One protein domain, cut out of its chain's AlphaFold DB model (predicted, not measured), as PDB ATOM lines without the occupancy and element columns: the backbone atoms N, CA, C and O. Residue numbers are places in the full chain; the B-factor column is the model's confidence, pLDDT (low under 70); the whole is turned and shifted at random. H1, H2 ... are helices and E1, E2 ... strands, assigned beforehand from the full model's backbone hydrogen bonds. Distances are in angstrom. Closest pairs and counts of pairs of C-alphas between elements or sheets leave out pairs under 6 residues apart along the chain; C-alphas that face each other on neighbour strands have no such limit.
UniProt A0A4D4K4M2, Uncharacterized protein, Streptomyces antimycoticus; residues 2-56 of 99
ATOM      1  N   VAL A   2      88.245 145.559  65.278       97.56
ATOM      2  CA  VAL A   2      87.945 144.126  65.430       97.56
ATOM      3  C   VAL A   2      86.448 143.916  65.675       97.56
ATOM      4  O   VAL A   2      85.899 144.570  66.561       97.56
ATOM      5  N   ASN A   3      85.805 143.011  64.929       97.75
ATOM      6  CA  ASN A   3      84.497 142.455  65.288       97.75
ATOM      7  C   ASN A   3      84.710 141.216  66.168       97.75
ATOM      8  O   ASN A   3      85.147 140.172  65.692       97.75
ATOM      9  N   ALA A   4      84.397 141.352  67.456       96.75
ATOM     10  CA  ALA A   4      84.428 140.268  68.441       96.75
ATOM     11  C   ALA A   4      83.014 139.891  68.932       96.75
ATOM     12  O   ALA A   4      82.848 139.361  70.029       96.75
ATOM     13  N   THR A   5      81.981 140.212  68.148       96.50
ATOM     14  CA  THR A   5      80.579 139.879  68.441       96.50
ATOM     15  C   THR A   5      80.119 138.683  67.603       96.50
ATOM     16  O   THR A   5      80.780 138.301  66.641       96.50
ATOM     17  N   GLY A   6      78.951 138.119  67.925       93.00
ATOM     18  CA  GLY A   6      78.298 137.108  67.081       93.00
ATOM     19  C   GLY A   6      77.560 137.673  65.856       93.00
ATOM     20  O   GLY A   6      76.956 136.898  65.115       93.00
ATOM     21  N   LEU A   7      77.549 138.997  65.635       95.62
ATOM     22  CA  LEU A   7      76.962 139.591  64.424       95.62
ATOM     23  C   LEU A   7      77.840 139.265  63.214       95.62
ATOM     24  O   LEU A   7      79.056 139.444  63.272       95.62
ATOM     25  N   GLY A   8      77.217 138.785  62.142       90.44
ATOM     26  CA  GLY A   8      77.893 138.263  60.954       90.44
ATOM     27  C   GLY A   8      77.964 136.731  60.912       90.44
ATOM     28  O   GLY A   8      78.414 136.161  59.918       90.44
ATOM     29  N   LYS A   9      77.557 136.058  62.003       89.81
ATOM     30  CA  LYS A   9      77.612 134.596  62.181       89.81
ATOM     31  C   LYS A   9      76.374 134.028  62.869       89.81
ATOM     32  O   LYS A   9      75.679 133.200  62.290       89.81
ATOM     33  N   ASP A  10      76.151 134.408  64.127       90.56
ATOM     34  CA  ASP A  10      75.058 133.897  64.967       90.56
ATOM     35  C   ASP A  10      73.769 134.696  64.731       90.56
ATOM     36  O   ASP A  10      72.661 134.181  64.869       90.56
ATOM     37  N   ARG A  11      73.922 135.967  64.350       92.88
ATOM     38  CA  ARG A  11      72.866 136.834  63.823       92.88
ATOM     39  C   ARG A  11      73.397 137.575  62.595       92.88
ATOM     40  O   ARG A  11      74.590 137.882  62.580       92.88
ATOM     41  N   PRO A  12      72.547 137.877  61.604       94.06
ATOM     42  CA  PRO A  12      72.974 138.579  60.398       94.06
ATOM     43  C   PRO A  12      73.436 140.009  60.700       94.06
ATOM     44  O   PRO A  12      73.042 140.605  61.710       94.06
ATOM     45  N   GLY A  13      74.225 140.572  59.791       96.12
ATOM     46  CA  GLY A  13      74.649 141.971  59.821       96.12
ATOM     47  C   GLY A  13      76.033 142.214  60.425       96.12
ATOM     48  O   GLY A  13      76.880 141.331  60.510       96.12
ATOM     49  N   SER A  14      76.277 143.466  60.811       97.44
ATOM     50  CA  SER A  14      77.559 143.960  61.320       97.44
ATOM     51  C   SER A  14      77.333 144.739  62.619       97.44
ATOM     52  O   SER A  14      76.288 145.379  62.767       97.44
ATOM     53  N   PRO A  15      78.298 144.751  63.559       97.19
ATOM     54  CA  PRO A  15      78.268 145.689  64.682       97.19
ATOM     55  C   PRO A  15      78.444 147.154  64.241       97.19
ATOM     56  O   PRO A  15      78.349 148.056  65.073       97.19
ATOM     57  N   LEU A  16      78.724 147.403  62.958       96.88
ATOM     58  CA  LEU A  16      78.897 148.723  62.366       96.88
ATOM     59  C   LEU A  16      77.825 149.007  61.312       96.88
ATOM     60  O   LEU A  16      77.423 148.137  60.541       96.88
ATOM     61  N   THR A  17      77.431 150.274  61.218       96.94
ATOM     62  CA  THR A  17      76.682 150.798  60.069       96.94
ATOM     63  C   THR A  17      77.606 151.022  58.872       96.94
ATOM     64  O   THR A  17      78.790 151.295  59.071       96.94
ATOM     65  N   ASP A  18      77.057 151.107  57.660       96.00
ATOM     66  CA  ASP A  18      77.830 151.393  56.434       96.00
ATOM     67  C   ASP A  18      78.518 152.771  56.421       96.00
ATOM     68  O   ASP A  18      79.441 153.006  55.646       96.00
ATOM     69  N   ALA A  19      78.119 153.688  57.309       96.75
ATOM     70  CA  ALA A  19      78.783 154.980  57.492       96.75
ATOM     71  C   ALA A  19      80.129 154.887  58.242       96.75
ATOM     72  O   ALA A  19      80.871 155.874  58.303       96.75
ATOM     73  N   ALA A  20      80.448 153.736  58.846       96.12
ATOM     74  CA  ALA A  20      81.674 153.558  59.610       96.12
ATOM     75  C   ALA A  20      82.910 153.662  58.708       96.12
ATOM     76  O   ALA A  20      82.948 153.139  57.596       96.12
ATOM     77  N   ARG A  21      83.955 154.323  59.211       97.38
ATOM     78  CA  ARG A  21      85.247 154.435  58.527       97.38
ATOM     79  C   ARG A  21      86.274 153.580  59.249       97.38
ATOM     80  O   ARG A  21      86.515 153.781  60.439       97.38
ATOM     81  N   PHE A  22      86.891 152.657  58.523       98.12
ATOM     82  CA  PHE A  22      88.034 151.913  59.043       98.12
ATOM     83  C   PHE A  22      89.269 152.834  59.142       98.12
ATOM     84  O   PHE A  22      89.348 153.835  58.424       98.12
ATOM     85  N   PRO A  23      90.218 152.558  60.054       97.00
ATOM     86  CA  PRO A  23      91.454 153.339  60.160       97.00
ATOM     87  C   PRO A  23      92.337 153.177  58.911       97.00
ATOM     88  O   PRO A  23      92.370 152.090  58.343       97.00
ATOM     89  N   GLN A  24      93.050 154.235  58.504       98.12
ATOM     90  CA  GLN A  24      94.083 154.154  57.453       98.12
ATOM     91  C   GLN A  24      95.203 153.198  57.888       98.12
ATOM     92  O   GLN A  24      95.512 153.155  59.082       98.12
ATOM     93  N   ASP A  25      95.771 152.440  56.944       98.31
ATOM     94  CA  ASP A  25      96.852 151.465  57.178       98.31
ATOM     95  C   ASP A  25      96.497 150.447  58.275       98.31
ATOM     96  O   ASP A  25      97.331 149.955  59.041       98.31
ATOM     97  N   GLY A  26      95.197 150.193  58.416       97.88
ATOM     98  CA  GLY A  26      94.622 149.489  59.542       97.88
ATOM     99  C   GLY A  26      94.351 148.017  59.274       97.88
ATOM    100  O   GLY A  26      94.223 147.560  58.140       97.88
ATOM    101  N   ILE A  27      94.153 147.270  60.359       98.44
ATOM    102  CA  ILE A  27      93.634 145.902  60.299       98.44
ATOM    103  C   ILE A  27      92.130 145.935  60.576       98.44
ATOM    104  O   ILE A  27      91.701 146.455  61.613       98.44
ATOM    105  N   ALA A  28      91.338 145.365  59.674       98.25
ATOM    106  CA  ALA A  28      89.938 145.029  59.885       98.25
ATOM    107  C   ALA A  28      89.837 143.516  60.095       98.25
ATOM    108  O   ALA A  28      90.028 142.744  59.157       98.25
ATOM    109  N   TRP A  29      89.578 143.095  61.331       98.25
ATOM    110  CA  TRP A  29      89.564 141.679  61.691       98.25
ATOM    111  C   TRP A  29      88.200 141.264  62.221       98.25
ATOM    112  O   TRP A  29      87.742 141.802  63.226       98.25
ATOM    113  N   ASP A  30      87.556 140.309  61.564       98.06
ATOM    114  CA  ASP A  30      86.375 139.646  62.113       98.06
ATOM    115  C   ASP A  30      86.780 138.324  62.765       98.06
ATOM    116  O   ASP A  30      87.447 137.509  62.135       98.06
ATOM    117  N   PHE A  31      86.395 138.095  64.021       96.62
ATOM    118  CA  PHE A  31      86.602 136.795  64.675       96.62
ATOM    119  C   PHE A  31      85.660 135.715  64.131       96.62
ATOM    120  O   PHE A  31      85.869 134.522  64.369       96.62
ATOM    121  N   ASN A  32      84.641 136.107  63.371       96.00
ATOM    122  CA  ASN A  32      83.779 135.194  62.645       96.00
ATOM    123  C   ASN A  32      84.438 134.704  61.346       96.00
ATOM    124  O   ASN A  32      85.234 135.389  60.707       96.00
ATOM    125  N   TYR A  33      84.097 133.478  60.948       93.69
ATOM    126  CA  TYR A  33      84.672 132.788  59.782       93.69
ATOM    127  C   TYR A  33      83.624 132.064  58.923       93.69
ATOM    128  O   TYR A  33      83.971 131.372  57.966       93.69
ATOM    129  N   ARG A  34      82.346 132.195  59.293       92.12
ATOM    130  CA  ARG A  34      81.164 131.658  58.609       92.12
ATOM    131  C   ARG A  34      79.984 132.601  58.837       92.12
ATOM    132  O   ARG A  34      79.988 133.306  59.843       92.12
ATOM    133  N   GLY A  35      78.970 132.522  57.979       92.94
ATOM    134  CA  GLY A  35      77.816 133.424  57.988       92.94
ATOM    135  C   GLY A  35      77.897 134.453  56.861       92.94
ATOM    136  O   GLY A  35      78.641 134.250  55.902       92.94
ATOM    137  N   ASP A  36      77.125 135.532  56.974       94.38
ATOM    138  CA  ASP A  36      77.069 136.623  55.992       94.38
ATOM    139  C   ASP A  36      78.250 137.599  56.113       94.38
ATOM    140  O   ASP A  36      78.606 138.232  55.129       94.38
ATOM    141  N   LEU A  37      78.904 137.676  57.281       96.12
ATOM    142  CA  LEU A  37      80.178 138.383  57.490       96.12
ATOM    143  C   LEU A  37      80.186 139.841  56.982       96.12
ATOM    144  O   LEU A  37      81.203 140.326  56.481       96.12
ATOM    145  N   VAL A  38      79.075 140.568  57.159       97.75
ATOM    146  CA  VAL A  38      78.874 141.929  56.617       97.75
ATOM    147  C   VAL A  38      79.975 142.916  57.037       97.75
ATOM    148  O   VAL A  38      80.345 143.794  56.263       97.75
ATOM    149  N   PHE A  39      80.565 142.759  58.226       98.38
ATOM    150  CA  PHE A  39      81.719 143.562  58.655       98.38
ATOM    151  C   PHE A  39      82.921 143.427  57.701       98.38
ATOM    152  O   PHE A  39      83.588 144.420  57.400       98.38
ATOM    153  N   LEU A  40      83.198 142.217  57.197       98.00
ATOM    154  CA  LEU A  40      84.270 141.991  56.226       98.00
ATOM    155  C   LEU A  40      83.930 142.594  54.865       98.00
ATOM    156  O   LEU A  40      84.832 143.091  54.197       98.00
ATOM    157  N   ASP A  41      82.662 142.601  54.465       98.00
ATOM    158  CA  ASP A  41      82.234 143.251  53.222       98.00
ATOM    159  C   ASP A  41      82.378 144.775  53.307       98.00
ATOM    160  O   ASP A  41      82.958 145.390  52.410       98.00
ATOM    161  N   GLN A  42      81.982 145.374  54.436       98.31
ATOM    162  CA  GLN A  42      82.215 146.792  54.731       98.31
ATOM    163  C   GLN A  42      83.715 147.141  54.715       98.31
ATOM    164  O   GLN A  42      84.106 148.187  54.191       98.31
ATOM    165  N   ALA A  43      84.568 146.266  55.259       98.25
ATOM    166  CA  ALA A  43      86.018 146.448  55.240       98.25
ATOM    167  C   ALA A  43      86.604 146.319  53.826       98.25
ATOM    168  O   ALA A  43      87.409 147.152  53.412       98.25
ATOM    169  N   ARG A  44      86.178 145.310  53.053       98.19
ATOM    170  CA  ARG A  44      86.607 145.100  51.660       98.19
ATOM    171  C   ARG A  44      86.251 146.291  50.777       98.19
ATOM    172  O   ARG A  44      87.091 146.707  49.986       98.19
ATOM    173  N   ALA A  45      85.073 146.884  50.965       98.25
ATOM    174  CA  ALA A  45      84.646 148.078  50.237       98.25
ATOM    175  C   ALA A  45      85.554 149.302  50.475       98.25
ATOM    176  O   ALA A  45      85.613 150.198  49.637       98.25
ATOM    177  N   GLN A  46      86.275 149.347  51.601       98.25
ATOM    178  CA  GLN A  46      87.202 150.432  51.945       98.25
ATOM    179  C   GLN A  46      88.678 150.040  51.797       98.25
ATOM    180  O   GLN A  46      89.545 150.864  52.085       98.25
ATOM    181  N   ARG A  47      88.976 148.807  51.361       98.12
ATOM    182  CA  ARG A  47      90.317 148.218  51.435       98.12
ATOM    183  C   ARG A  47      91.372 149.044  50.715       98.12
ATOM    184  O   ARG A  47      92.350 149.425  51.344       98.12
ATOM    185  N   ASP A  48      91.160 149.325  49.437       98.19
ATOM    186  CA  ASP A  48      92.175 149.980  48.606       98.19
ATOM    187  C   ASP A  48      92.313 151.462  48.961       98.19
ATOM    188  O   ASP A  48      93.415 151.990  49.039       98.19
ATOM    189  N   ALA A  49      91.195 152.125  49.265       98.12
ATOM    190  CA  ALA A  49      91.182 153.538  49.638       98.12
ATOM    191  C   ALA A  49      91.856 153.815  50.993       98.12
ATOM    192  O   ALA A  49      92.212 154.959  51.272       98.12
ATOM    193  N   ARG A  50      91.970 152.795  51.854       97.88
ATOM    194  CA  ARG A  50      92.483 152.924  53.225       97.88
ATOM    195  C   ARG A  50      93.658 152.014  53.553       97.88
ATOM    196  O   ARG A  50      94.039 151.946  54.717       97.88
ATOM    197  N   GLU A  51      94.179 151.304  52.559       98.31
ATOM    198  CA  GLU A  51      95.295 150.363  52.714       98.31
ATOM    199  C   GLU A  51      95.025 149.320  53.816       98.31
ATOM    200  O   GLU A  51      95.871 149.011  54.654       98.31
ATOM    201  N   LEU A  52      93.800 148.773  53.840       98.31
ATOM    202  CA  LEU A  52      93.388 147.848  54.898       98.31
ATOM    203  C   LEU A  52      93.948 146.444  54.693       98.31
ATOM    204  O   LEU A  52      93.843 145.842  53.619       98.31
ATOM    205  N   ASN A  53      94.385 145.853  55.799       98.44
ATOM    206  CA  ASN A  53      94.503 144.411  55.919       98.44
ATOM    207  C   ASN A  53      93.179 143.832  56.440       98.44
ATOM    208  O   ASN A  53      92.772 144.114  57.570       98.44
ATOM    209  N   VAL A  54      92.497 143.039  55.614       98.19
ATOM    210  CA  VAL A  54      91.206 142.422  55.948       98.19
ATOM    211  C   VAL A  54      91.423 140.955  56.298       98.19
ATOM    212  O   VAL A  54      91.880 140.179  55.460       98.19
ATOM    213  N   VAL A  55      91.073 140.575  57.525       98.00
ATOM    214  CA  VAL A  55      91.357 139.254  58.097       98.00
ATOM    215  C   VAL A  55      90.059 138.624  58.602       98.00
ATOM    216  O   VAL A  55      89.291 139.273  59.310       98.00
ATOM    217  N   ASP A  56      89.808 137.363  58.240       96.31
ATOM    218  CA  ASP A  56      88.696 136.574  58.784       96.31
ATOM    219  C   ASP A  56      89.106 135.783  60.041       96.31
ATOM    220  O   ASP A  56      90.275 135.729  60.439       96.31
TER     221      ASP A  56
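What this domain is: This is residues 2 to 56 of the 99 residues of an uncharacterized protein of Streptomyces antimycoticus (UniProt A0A4D4K4M2). With little regular structure, this is a small pair of parallel strands, E1 and E2, with helix H1 packed on both, while unnamed residues 2 to 26 make a wide loop beginning beside E1. The printed part has 55 residues, with E1, H1, H2, E2 in order, 19 residues in named elements, class mixed. It is compact, radius of gyration of the C-alphas 10.2 A, spanning 29 by 20 by 14 A.

Where its parts are: E1, residues 27 to 30, begins at C-alpha (93.634, 145.902, 60.299) and is 9.8 A long. H1, residues 38 to 45, is 10.6 A long. H2 is residues 47 to 50. E2, residues 53 to 55, ends at C-alpha (91.357, 139.254, 58.097).

How they stand to each other: Residues 2 to 3 pair parallel with residues 29 to 30 of E1. E1 and E2 are parallel neighbours at 15 degrees, N 28 and O 53 being 2.8 A apart, within hydrogen-bond range. E1, H1 H2, E2 form a strand-helix-strand unit, parallel neighbour strands with helices between, its crossover right-handed. The closest C-alphas of E1 and H1, Ala 28 and Ala 43, are 6.2 A apart; those of H1 and E2, Ala 43 and Val 54, 6.6 A. H1 and H2 meet only through their link; E1 and H2 are apart. Every O i to N i+4 pair in H1 is within hydrogen-bond range; H2 is too short for one, and its one O i to N i+3 pair is within range.

The domain as a whole: The farthest C-alphas, Asp 10 and Ala 49, are 29.7 A apart. The printed part has no cut, no link between named elements is long, and no printed residue is under 70 in pLDDT.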